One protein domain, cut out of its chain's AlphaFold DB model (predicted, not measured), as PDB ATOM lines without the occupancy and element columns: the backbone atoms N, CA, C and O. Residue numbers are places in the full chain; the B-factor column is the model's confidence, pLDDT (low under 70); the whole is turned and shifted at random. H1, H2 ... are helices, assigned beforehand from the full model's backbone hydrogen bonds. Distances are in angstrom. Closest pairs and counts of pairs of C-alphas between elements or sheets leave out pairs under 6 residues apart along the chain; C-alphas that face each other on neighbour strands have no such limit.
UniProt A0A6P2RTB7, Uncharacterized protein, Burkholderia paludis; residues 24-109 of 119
ATOM      1  N   CYS A  24      16.594 -23.663 102.638       97.25
ATOM      2  CA  CYS A  24      15.896 -22.381 102.535       97.25
ATOM      3  C   CYS A  24      15.966 -21.589 103.846       97.25
ATOM      4  O   CYS A  24      16.362 -20.428 103.827       97.25
ATOM      5  N   SER A  25      15.669 -22.227 104.983       97.06
ATOM      6  CA  SER A  25      15.705 -21.559 106.289       97.06
ATOM      7  C   SER A  25      17.111 -21.075 106.665       97.06
ATOM      8  O   SER A  25      17.273 -19.943 107.113       97.06
ATOM      9  N   VAL A  26      18.152 -21.887 106.445       97.38
ATOM     10  CA  VAL A  26      19.541 -21.466 106.706       97.38
ATOM     11  C   VAL A  26      19.959 -20.343 105.766       97.38
ATOM     12  O   VAL A  26      20.638 -19.412 106.193       97.38
ATOM     13  N   HIS A  27      19.543 -20.394 104.503       97.88
ATOM     14  CA  HIS A  27      19.830 -19.338 103.541       97.88
ATOM     15  C   HIS A  27      19.198 -18.007 103.948       97.88
ATOM     16  O   HIS A  27      19.892 -16.993 103.949       97.88
ATOM     17  N   GLU A  28      17.933 -18.015 104.365       97.00
ATOM     18  CA  GLU A  28      17.251 -16.836 104.908       97.00
ATOM     19  C   GLU A  28      17.975 -16.292 106.146       97.00
ATOM     20  O   GLU A  28      18.287 -15.103 106.193       97.00
ATOM     21  N   ASN A  29      18.359 -17.161 107.088       96.06
ATOM     22  CA  ASN A  29      19.092 -16.757 108.291       96.06
ATOM     23  C   ASN A  29      20.458 -16.132 107.974       96.06
ATOM     24  O   ASN A  29      20.825 -15.116 108.562       96.06
ATOM     25  N   VAL A  30      21.218 -16.717 107.041       97.50
ATOM     26  CA  VAL A  30      22.516 -16.180 106.604       97.50
ATOM     27  C   VAL A  30      22.340 -14.826 105.922       97.50
ATOM     28  O   VAL A  30      23.111 -13.904 106.193       97.50
ATOM     29  N   MET A  31      21.340 -14.687 105.049       97.75
ATOM     30  CA  MET A  31      21.053 -13.421 104.371       97.75
ATOM     31  C   MET A  31      20.647 -12.340 105.376       97.75
ATOM     32  O   MET A  31      21.258 -11.275 105.393       97.75
ATOM     33  N   HIS A  32      19.710 -12.647 106.278       96.19
ATOM     34  CA  HIS A  32      19.284 -11.739 107.346       96.19
ATOM     35  C   HIS A  32      20.455 -11.315 108.235       96.19
ATOM     36  O   HIS A  32      20.622 -10.130 108.535       96.19
ATOM     37  N   TYR A  33      21.306 -12.273 108.618       97.00
ATOM     38  CA  TYR A  33      22.494 -11.990 109.412       97.00
ATOM     39  C   TYR A  33      23.411 -10.982 108.722       97.00
ATOM     40  O   TYR A  33      23.791  -9.977 109.320       97.00
ATOM     41  N   ARG A  34      23.743 -11.247 107.455       97.44
ATOM     42  CA  ARG A  34      24.655 -10.416 106.663       97.44
ATOM     43  C   ARG A  34      24.094  -9.025 106.408       97.44
ATOM     44  O   ARG A  34      24.853  -8.063 106.488       97.44
ATOM     45  N   ASP A  35      22.799  -8.911 106.142       97.25
ATOM     46  CA  ASP A  35      22.141  -7.618 105.945       97.25
ATOM     47  C   ASP A  35      22.202  -6.774 107.228       97.25
ATOM     48  O   ASP A  35      22.602  -5.609 107.195       97.25
ATOM     49  N   CYS A  36      21.893  -7.371 108.383       97.19
ATOM     50  CA  CYS A  36      21.956  -6.678 109.672       97.19
ATOM     51  C   CYS A  36      23.392  -6.307 110.070       97.19
ATOM     52  O   CYS A  36      23.650  -5.171 110.473       97.19
ATOM     53  N   ALA A  37      24.332  -7.248 109.958       96.94
ATOM     54  CA  ALA A  37      25.744  -7.021 110.257       96.94
ATOM     55  C   ALA A  37      26.337  -5.929 109.352       96.94
ATOM     56  O   ALA A  37      26.990  -5.005 109.837       96.94
ATOM     57  N   GLY A  38      26.026  -5.982 108.053       96.75
ATOM     58  CA  GLY A  38      26.427  -4.976 107.077       96.75
ATOM     59  C   GLY A  38      25.890  -3.585 107.412       96.75
ATOM     60  O   GLY A  38      26.653  -2.622 107.393       96.75
ATOM     61  N   GLN A  39      24.617  -3.475 107.808       97.00
ATOM     62  CA  GLN A  39      24.036  -2.199 108.234       97.00
ATOM     63  C   GLN A  39      24.758  -1.619 109.461       97.00
ATOM     64  O   GLN A  39      25.008  -0.415 109.513       97.00
ATOM     65  N   ILE A  40      25.121  -2.459 110.435       96.56
ATOM     66  CA  ILE A  40      25.848  -2.015 111.634       96.56
ATOM     67  C   ILE A  40      27.249  -1.512 111.270       96.56
ATOM     68  O   ILE A  40      27.676  -0.463 111.761       96.56
ATOM     69  N   ASP A  41      27.958  -2.231 110.403       97.00
ATOM     70  CA  ASP A  41      29.279  -1.822 109.928       97.00
ATOM     71  C   ASP A  41      29.219  -0.518 109.121       97.00
ATOM     72  O   ASP A  41      30.074   0.356 109.294       97.00
ATOM     73  N   ASP A  42      28.200  -0.347 108.278       95.94
ATOM     74  CA  ASP A  42      27.985   0.882 107.513       95.94
ATOM     75  C   ASP A  42      27.656   2.069 108.428       95.94
ATOM     76  O   ASP A  42      28.248   3.144 108.284       95.94
ATOM     77  N   ASP A  43      26.793   1.883 109.430       96.38
ATOM     78  CA  ASP A  43      26.498   2.904 110.442       96.38
ATOM     79  C   ASP A  43      27.759   3.288 111.232       96.38
ATOM     80  O   ASP A  43      28.024   4.476 111.464       96.38
ATOM     81  N   PHE A  44      28.586   2.302 111.594       96.25
ATOM     82  CA  PHE A  44      29.858   2.535 112.271       96.25
ATOM     83  C   PHE A  44      30.833   3.329 111.397       96.25
ATOM     84  O   PHE A  44      31.476   4.266 111.887       96.25
ATOM     85  N   ARG A  45      30.930   3.005 110.100       95.50
ATOM     86  CA  ARG A  45      31.750   3.751 109.133       95.50
ATOM     87  C   ARG A  45      31.276   5.186 108.985       95.50
ATOM     88  O   ARG A  45      32.101   6.092 109.059       95.50
ATOM     89  N   ASN A  46      29.972   5.400 108.847       95.69
ATOM     90  CA  ASN A  46      29.384   6.731 108.704       95.69
ATOM     91  C   ASN A  46      29.648   7.601 109.942       95.69
ATOM     92  O   ASN A  46      30.082   8.747 109.821       95.69
ATOM     93  N   ALA A  47      29.494   7.045 111.148       96.25
ATOM     94  CA  ALA A  47      29.817   7.745 112.395       96.25
ATOM     95  C   ALA A  47      31.315   8.098 112.530       96.25
ATOM     96  O   ALA A  47      31.695   8.984 113.301       96.25
ATOM     97  N   ASN A  48      32.174   7.416 111.772       95.12
ATOM     98  CA  ASN A  48      33.623   7.548 111.798       95.12
ATOM     99  C   ASN A  48      34.192   7.970 110.427       95.12
ATOM    100  O   ASN A  48      35.348   7.686 110.132       95.12
ATOM    101  N   GLU A  49      33.434   8.706 109.606       92.31
ATOM    102  CA  GLU A  49      33.826   9.070 108.228       92.31
ATOM    103  C   GLU A  49      35.174   9.817 108.118       92.31
ATOM    104  O   GLU A  49      35.833   9.818 107.081       92.31
ATOM    105  N   HIS A  50      35.617  10.438 109.213       92.88
ATOM    106  CA  HIS A  50      36.867  11.189 109.316       92.88
ATOM    107  C   HIS A  50      38.121  10.306 109.453       92.88
ATOM    108  O   HIS A  50      39.235  10.836 109.481       92.88
ATOM    109  N   ARG A  51      37.974   8.982 109.581       92.94
ATOM    110  CA  ARG A  51      39.094   8.039 109.714       92.94
ATOM    111  C   ARG A  51      38.972   6.890 108.721       92.94
ATOM    112  O   ARG A  51      37.887   6.501 108.307       92.94
ATOM    113  N   ARG A  52      40.117   6.303 108.378       90.94
ATOM    114  CA  ARG A  52      40.163   5.014 107.686       90.94
ATOM    115  C   ARG A  52      39.969   3.905 108.718       90.94
ATOM    116  O   ARG A  52      40.692   3.891 109.708       90.94
ATOM    117  N   ILE A  53      39.021   3.008 108.466       92.12
ATOM    118  CA  ILE A  53      38.655   1.894 109.351       92.12
ATOM    119  C   ILE A  53      39.041   0.594 108.641       92.12
ATOM    120  O   ILE A  53      38.699   0.421 107.466       92.12
ATOM    121  N   GLY A  54      39.825  -0.260 109.302       90.88
ATOM    122  CA  GLY A  54      40.142  -1.605 108.812       90.88
ATOM    123  C   GLY A  54      38.984  -2.578 109.032       90.88
ATOM    124  O   GLY A  54      38.025  -2.241 109.715       90.88
ATOM    125  N   LEU A  55      39.065  -3.786 108.465       90.06
ATOM    126  CA  LEU A  55      38.063  -4.829 108.728       90.06
ATOM    127  C   LEU A  55      38.053  -5.226 110.210       90.06
ATOM    128  O   LEU A  55      36.989  -5.257 110.808       90.06
ATOM    129  N   ASP A  56      39.232  -5.397 110.806       92.94
ATOM    130  CA  ASP A  56      39.420  -5.755 112.220       92.94
ATOM    131  C   ASP A  56      38.902  -4.678 113.199       92.94
ATOM    132  O   ASP A  56      38.716  -4.935 114.386       92.94
ATOM    133  N   ASP A  57      38.689  -3.448 112.712       94.62
ATOM    134  CA  ASP A  57      38.146  -2.332 113.497       94.62
ATOM    135  C   ASP A  57      36.616  -2.203 113.364       94.62
ATOM    136  O   ASP A  57      36.008  -1.373 114.048       94.62
ATOM    137  N   LEU A  58      35.992  -2.953 112.448       96.56
ATOM    138  CA  LEU A  58      34.542  -2.958 112.272       96.56
ATOM    139  C   LEU A  58      33.888  -3.938 113.247       96.56
ATOM    140  O   LEU A  58      34.447  -5.006 113.489       96.56
ATOM    141  N   PRO A  59      32.690  -3.620 113.765       96.25
ATOM    142  CA  PRO A  59      31.961  -4.520 114.653       96.25
ATOM    143  C   PRO A  59      31.737  -5.937 114.101       96.25
ATOM    144  O   PRO A  59      31.749  -6.872 114.895       96.25
ATOM    145  N   TYR A  60      31.527  -6.080 112.786       97.44
ATOM    146  CA  TYR A  60      31.264  -7.358 112.111       97.44
ATOM    147  C   TYR A  60      32.168  -7.604 110.890       97.44
ATOM    148  O   TYR A  60      31.856  -8.426 110.023       97.44
ATOM    149  N   GLY A  61      33.286  -6.883 110.771       96.50
ATOM    150  CA  GLY A  61      34.102  -6.905 109.555       96.50
ATOM    151  C   GLY A  61      34.671  -8.288 109.228       96.50
ATOM    152  O   GLY A  61      34.690  -8.686 108.059       96.50
ATOM    153  N   GLU A  62      35.102  -9.037 110.243       96.50
ATOM    154  CA  GLU A  62      35.605 -10.406 110.084       96.50
ATOM    155  C   GLU A  62      34.473 -11.386 109.741       96.50
ATOM    156  O   GLU A  62      34.624 -12.252 108.877       96.50
ATOM    157  N   GLU A  63      33.305 -11.223 110.353       97.12
ATOM    158  CA  GLU A  63      32.105 -12.032 110.145       97.12
ATOM    159  C   GLU A  63      31.566 -11.868 108.725       97.12
ATOM    160  O   GLU A  63      31.176 -12.850 108.084       97.12
ATOM    161  N   MET A  64      31.620 -10.652 108.179       97.12
ATOM    162  CA  MET A  64      31.239 -10.385 106.793       97.12
ATOM    163  C   MET A  64      32.145 -11.100 105.788       97.12
ATOM    164  O   MET A  64      31.657 -11.492 104.722       97.12
ATOM    165  N   VAL A  65      33.420 -11.320 106.127       96.75
ATOM    166  CA  VAL A  65      34.345 -12.140 105.328       96.75
ATOM    167  C   VAL A  65      34.056 -13.626 105.528       96.75
ATOM    168  O   VAL A  65      33.892 -14.348 104.546       96.75
ATOM    169  N   ARG A  66      33.932 -14.092 106.778       96.00
ATOM    170  CA  ARG A  66      33.662 -15.507 107.106       96.00
ATOM    171  C   ARG A  66      32.388 -16.030 106.443       96.00
ATOM    172  O   ARG A  66      32.348 -17.175 106.009       96.00
ATOM    173  N   THR A  67      31.363 -15.187 106.334       97.56
ATOM    174  CA  THR A  67      30.053 -15.566 105.788       97.56
ATOM    175  C   THR A  67      29.881 -15.242 104.297       97.56
ATOM    176  O   THR A  67      28.809 -15.494 103.749       97.56
ATOM    177  N   GLN A  68      30.896 -14.687 103.618       97.50
ATOM    178  CA  GLN A  68      30.749 -14.123 102.264       97.50
ATOM    179  C   GLN A  68      30.280 -15.139 101.213       97.50
ATOM    180  O   GLN A  68      29.501 -14.794 100.326       97.50
ATOM    181  N   ASP A  69      30.737 -16.385 101.336       98.00
ATOM    182  CA  ASP A  69      30.505 -17.432 100.341       98.00
ATOM    183  C   ASP A  69      29.287 -18.302 100.689       98.00
ATOM    184  O   ASP A  69      28.803 -19.050  99.837       98.00
ATOM    185  N   LEU A  70      28.755 -18.192 101.913       98.06
ATOM    186  CA  LEU A  70      27.651 -19.026 102.391       98.06
ATOM    187  C   LEU A  70      26.378 -18.896 101.535       98.06
ATOM    188  O   LEU A  70      25.820 -19.939 101.195       98.06
ATOM    189  N   PRO A  71      25.931 -17.694 101.101       98.38
ATOM    190  CA  PRO A  71      24.755 -17.589 100.234       98.38
ATOM    191  C   PRO A  71      24.910 -18.367  98.922       98.38
ATOM    192  O   PRO A  71      24.014 -19.100  98.509       98.38
ATOM    193  N   ALA A  72      26.078 -18.267  98.282       98.25
ATOM    194  CA  ALA A  72      26.351 -18.977  97.036       98.25
ATOM    195  C   ALA A  72      26.417 -20.499  97.244       98.25
ATOM    196  O   ALA A  72      25.924 -21.261  96.410       98.25
ATOM    197  N   GLN A  73      26.991 -20.950  98.363       98.44
ATOM    198  CA  GLN A  73      27.026 -22.369  98.715       98.44
ATOM    199  C   GLN A  73      25.620 -22.918  98.990       98.44
ATOM    200  O   GLN A  73      25.277 -23.983  98.483       98.44
ATOM    201  N   LEU A  74      24.775 -22.185  99.716       98.38
ATOM    202  CA  LEU A  74      23.397 -22.599 100.002       98.38
ATOM    203  C   LEU A  74      22.526 -22.605  98.739       98.38
ATOM    204  O   LEU A  74      21.745 -23.534  98.540       98.38
ATOM    205  N   ALA A  75      22.726 -21.653  97.824       97.94
ATOM    206  CA  ALA A  75      22.097 -21.688  96.504       97.94
ATOM    207  C   ALA A  75      22.525 -22.926  95.692       97.94
ATOM    208  O   ALA A  75      21.699 -23.561  95.034       97.94
ATOM    209  N   LYS A  76      23.804 -23.321  95.770       97.88
ATOM    210  CA  LYS A  76      24.287 -24.580  95.181       97.88
ATOM    211  C   LYS A  76      23.615 -25.795  95.833       97.88
ATOM    212  O   LYS A  76      23.191 -26.689  95.108       97.88
ATOM    213  N   ALA A  77      23.498 -25.825  97.161       97.75
ATOM    214  CA  ALA A  77      22.822 -26.903  97.884       97.75
ATOM    215  C   ALA A  77      21.356 -27.048  97.448       97.75
ATOM    216  O   ALA A  77      20.911 -28.163  97.195       97.75
ATOM    217  N   ALA A  78      20.635 -25.938  97.267       97.25
ATOM    218  CA  ALA A  78      19.277 -25.959  96.723       97.25
ATOM    219  C   ALA A  78      19.248 -26.585  95.317       97.25
ATOM    220  O   ALA A  78      18.498 -27.529  95.081       97.25
ATOM    221  N   GLY A  79      20.140 -26.150  94.420       96.94
ATOM    222  CA  GLY A  79      20.233 -26.694  93.061       96.94
ATOM    223  C   GLY A  79      20.570 -28.192  92.997       96.94
ATOM    224  O   GLY A  79      20.114 -28.883  92.089       96.94
ATOM    225  N   LEU A  80      21.320 -28.728  93.968       96.81
ATOM    226  CA  LEU A  80      21.584 -30.172  94.084       96.81
ATOM    227  C   LEU A  80      20.317 -30.984  94.401       96.81
ATOM    228  O   LEU A  80      20.237 -32.163  94.048       96.81
ATOM    229  N   LEU A  81      19.333 -30.357  95.049       96.31
ATOM    230  CA  LEU A  81      18.100 -30.992  95.506       96.31
ATOM    231  C   LEU A  81      16.916 -30.792  94.548       96.31
ATOM    232  O   LEU A  81      15.881 -31.411  94.756       96.31
ATOM    233  N   GLU A  82      17.034 -29.962  93.506       92.88
ATOM    234  CA  GLU A  82      15.959 -29.701  92.524       92.88
ATOM    235  C   GLU A  82      15.799 -30.806  91.456       92.88
ATOM    236  O   GLU A  82      14.879 -30.768  90.638       92.88
ATOM    237  N   SER A  83      16.691 -31.801  91.439       85.12
ATOM    238  CA  SER A  83      16.660 -32.908  90.475       85.12
ATOM    239  C   SER A  83      15.483 -33.863  90.721       85.12
ATOM    240  O   SER A  83      15.204 -34.227  91.859       85.12
ATOM    241  N   GLU A  84      14.863 -34.368  89.643       81.62
ATOM    242  CA  GLU A  84      13.801 -35.395  89.699       81.62
ATOM    243  C   GLU A  84      14.263 -36.675  90.419       81.62
ATOM    244  O   GLU A  84      13.468 -37.355  91.065       81.62
ATOM    245  N   SER A  85      15.564 -36.982  90.352       89.69
ATOM    246  CA  SER A  85      16.192 -37.982  91.215       89.69
ATOM    247  C   SER A  85      17.432 -37.397  91.884       89.69
ATOM    248  O   SER A  85      18.449 -37.149  91.223       89.69
ATOM    249  N   VAL A  86      17.361 -37.196  93.197       94.50
ATOM    250  CA  VAL A  86      18.508 -36.785  94.012       94.50
ATOM    251  C   VAL A  86      19.332 -38.021  94.356       94.50
ATOM    252  O   VAL A  86      18.814 -39.021  94.849       94.50
ATOM    253  N   THR A  87      20.631 -37.965  94.072       96.06
ATOM    254  CA  THR A  87      21.558 -39.044  94.437       96.06
ATOM    255  C   THR A  87      21.988 -38.908  95.894       96.06
ATOM    256  O   THR A  87      22.024 -37.800  96.425       96.06
ATOM    257  N   THR A  88      22.409 -40.008  96.520       96.69
ATOM    258  CA  THR A  88      23.036 -39.997  97.856       96.69
ATOM    259  C   THR A  88      24.169 -38.972  97.961       96.69
ATOM    260  O   THR A  88      24.231 -38.216  98.924       96.69
ATOM    261  N   SER A  89      25.024 -38.875  96.934       96.81
ATOM    262  CA  SER A  89      26.124 -37.901  96.906       96.81
ATOM    263  C   SER A  89      25.622 -36.459  96.904       96.81
ATOM    264  O   SER A  89      26.144 -35.644  97.654       96.81
ATOM    265  N   ALA A  90      24.618 -36.139  96.080       97.25
ATOM    266  CA  ALA A  90      24.053 -34.791  96.012       97.25
ATOM    267  C   ALA A  90      23.345 -34.408  97.320       97.25
ATOM    268  O   ALA A  90      23.467 -33.276  97.783       97.25
ATOM    269  N   PHE A  91      22.647 -35.367  97.938       98.06
ATOM    270  CA  PHE A  91      21.998 -35.182  99.230       98.06
ATOM    271  C   PHE A  91      23.011 -34.902 100.344       98.06
ATOM    272  O   PHE A  91      22.891 -33.900 101.046       98.06
ATOM    273  N   ASN A  92      24.033 -35.752 100.481       98.06
ATOM    274  CA  ASN A  92      25.047 -35.598 101.523       98.06
ATOM    275  C   ASN A  92      25.892 -34.332 101.315       98.06
ATOM    276  O   ASN A  92      26.214 -33.663 102.292       98.06
ATOM    277  N   GLU A  93      26.175 -33.949 100.065       98.25
ATOM    278  CA  GLU A  93      26.856 -32.688  99.746       98.25
ATOM    279  C   GLU A  93      26.009 -31.467 100.140       98.25
ATOM    280  O   GLU A  93      26.503 -30.555 100.803       98.25
ATOM    281  N   ALA A  94      24.719 -31.449  99.790       98.12
ATOM    282  CA  ALA A  94      23.815 -30.375 100.201       98.12
ATOM    283  C   ALA A  94      23.693 -30.294 101.732       98.12
ATOM    284  O   ALA A  94      23.718 -29.203 102.302       98.12
ATOM    285  N   ARG A  95      23.623 -31.446 102.408       98.19
ATOM    286  CA  ARG A  95      23.609 -31.539 103.870       98.19
ATOM    287  C   ARG A  95      24.883 -30.962 104.490       98.19
ATOM    288  O   ARG A  95      24.785 -30.182 105.431       98.19
ATOM    289  N   GLU A  96      26.061 -31.321 103.988       98.38
ATOM    290  CA  GLU A  96      27.342 -30.831 104.516       98.38
ATOM    291  C   GLU A  96      27.472 -29.306 104.390       98.38
ATOM    292  O   GLU A  96      27.944 -28.645 105.318       98.38
ATOM    293  N   ILE A  97      26.971 -28.733 103.289       98.50
ATOM    294  CA  ILE A  97      26.887 -27.278 103.113       98.50
ATOM    295  C   ILE A  97      26.013 -26.646 104.204       98.50
ATOM    296  O   ILE A  97      26.413 -25.655 104.812       98.50
ATOM    297  N   VAL A  98      24.836 -27.214 104.474       98.06
ATOM    298  CA  VAL A  98      23.922 -26.720 105.518       98.06
ATOM    299  C   VAL A  98      24.559 -26.802 106.903       98.06
ATOM    300  O   VAL A  98      24.456 -25.842 107.667       98.06
ATOM    301  N   VAL A  99      25.217 -27.920 107.229       98.12
ATOM    302  CA  VAL A  99      25.931 -28.095 108.506       98.12
ATOM    303  C   VAL A  99      27.001 -27.019 108.650       98.12
ATOM    304  O   VAL A  99      26.962 -26.250 109.604       98.12
ATOM    305  N   THR A 100      27.872 -26.890 107.649       97.62
ATOM    306  CA  THR A 100      28.965 -25.910 107.651       97.62
ATOM    307  C   THR A 100      28.444 -24.479 107.782       97.62
ATOM    308  O   THR A 100      28.991 -23.685 108.548       97.62
ATOM    309  N   ALA A 101      27.381 -24.129 107.055       97.75
ATOM    310  CA  ALA A 101      26.775 -22.804 107.126       97.75
ATOM    311  C   ALA A 101      26.168 -22.521 108.507       97.75
ATOM    312  O   ALA A 101      26.353 -21.426 109.032       97.75
ATOM    313  N   THR A 102      25.487 -23.508 109.097       96.81
ATOM    314  CA  THR A 102      24.889 -23.390 110.435       96.81
ATOM    315  C   THR A 102      25.967 -23.207 111.498       96.81
ATOM    316  O   THR A 102      25.918 -22.239 112.246       96.81
ATOM    317  N   GLU A 103      26.990 -24.067 111.504       96.69
ATOM    318  CA  GLU A 103      28.120 -23.975 112.437       96.69
ATOM    319  C   GLU A 103      28.871 -22.646 112.288       96.69
ATOM    320  O   GLU A 103      29.191 -21.988 113.275       96.69
ATOM    321  N   THR A 104      29.093 -22.198 111.048       97.00
ATOM    322  CA  THR A 104      29.741 -20.904 110.796       97.00
ATOM    323  C   THR A 104      28.922 -19.752 111.370       97.00
ATOM    324  O   THR A 104      29.507 -18.834 111.942       97.00
ATOM    325  N   LEU A 105      27.596 -19.779 111.208       95.31
ATOM    326  CA  LEU A 105      26.705 -18.732 111.702       95.31
ATOM    327  C   LEU A 105      26.613 -18.732 113.236       95.31
ATOM    328  O   LEU A 105      26.641 -17.661 113.837       95.31
ATOM    329  N   ASP A 106      26.568 -19.909 113.862       94.94
ATOM    330  CA  ASP A 106      26.569 -20.065 115.322       94.94
ATOM    331  C   ASP A 106      27.881 -19.561 115.958       94.94
ATOM    332  O   ASP A 106      27.868 -19.001 117.057       94.94
ATOM    333  N   ASP A 107      29.003 -19.692 115.242       96.19
ATOM    334  CA  ASP A 107      30.325 -19.193 115.645       96.19
ATOM    335  C   ASP A 107      30.570 -17.706 115.304       96.19
ATOM    336  O   ASP A 107      31.675 -17.184 115.524       96.19
ATOM    337  N   CYS A 108      29.597 -17.015 114.706       96.38
ATOM    338  CA  CYS A 108      29.702 -15.584 114.426       96.38
ATOM    339  C   CYS A 108      29.321 -14.737 115.647       96.38
ATOM    340  O   CYS A 108      28.568 -15.154 116.529       96.38
ATOM    341  N   THR A 109      29.807 -13.492 115.679       95.06
ATOM    342  CA  THR A 109      29.372 -12.523 116.690       95.06
ATOM    343  C   THR A 109      27.842 -12.367 116.637       95.06
ATOM    344  O   THR A 109      27.299 -12.094 115.559       95.06
TER     345      THR A 109
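AT A GLANCE: This is residues 24 to 109 of the 119 residues of an uncharacterized protein of Burkholderia paludis (UniProt A0A6P2RTB7). A slender rod of helices: the long helix H1 makes one half of the length, the helical hairpin H3 and H4 makes the other, and the two halves overlap where the first residues of H1 pack on H3 and H4. Short H2 packs beside H1, and residues 46 to 52 and 82 to 88 stick out at opposite ends of the rod. H1, H3 and H4 make a staggered up-and-down bundle, each running against the one before it. The printed part has 86 residues with four named helices, H1, H2, H3 and H4 in that order, and no named strand, and the class is all helix. The whole is loose, with a radius of gyration of the C-alphas of 16.1 A and spans of 56 by 18 by 17 A.

HOW THE PARTS SIT: H1, residues 24 to 47, is the hub and touches the three other helices. H2, residues 61 to 66, touches residues 34 to 41 of H1 alone, at a shallow tilt of 24 degrees, opposite ways; the closest C-alphas, of Arg 34 and Met 64, are 6.6 A apart, and the two form a helical hairpin. H3, residues 70 to 81, touches H1 at residues 24 to 31 alone, opposite ways at a shallow tilt of 15 degrees, with the C-alphas of His 27 and Leu 74 closest at 6.0 A. H2 and H3 are apart. H4, residues 88 to 106, forms a helical hairpin with H3: they touch at a shallow tilt of 25 degrees, and their closest C-alphas, of Ala 77 and Ala 94, are 4.3 A apart. Residues 98 to 105 of H4 touch residues 26 to 30 of H1, the same way at a shallow tilt of 33 degrees, only just short of steep; the C-alphas of Val 26 and Thr 102 are closest at 6.8 A. H2 and H4 are close but not clearly touching, with the C-alphas of Arg 66 and Thr 104 closest at 7.6 A. In H1, H3 and H4 every O i to N i+4 pair is within hydrogen-bond range; in H2 it is 1 of 2, with 2 of 3 O i to N i+3 pairs within range.

IN THESE COORDINATES: H1 begins at C-alpha 24, (15.896, -22.381, 102.535), and measures 34.6 A from first to last C-alpha. H2 measures 9.0 A and H3 16.8 A. H4 measures 26.7 A and ends at C-alpha 106, (26.569, -20.065, 115.322).

THE WHOLE: The C-alphas of His 50 and Ser 85 are the two farthest apart, at 56.3 A. The link from H1 to H2 is long, with 13 residues. The printed part has no cut, and no printed residue has a pLDDT under 70.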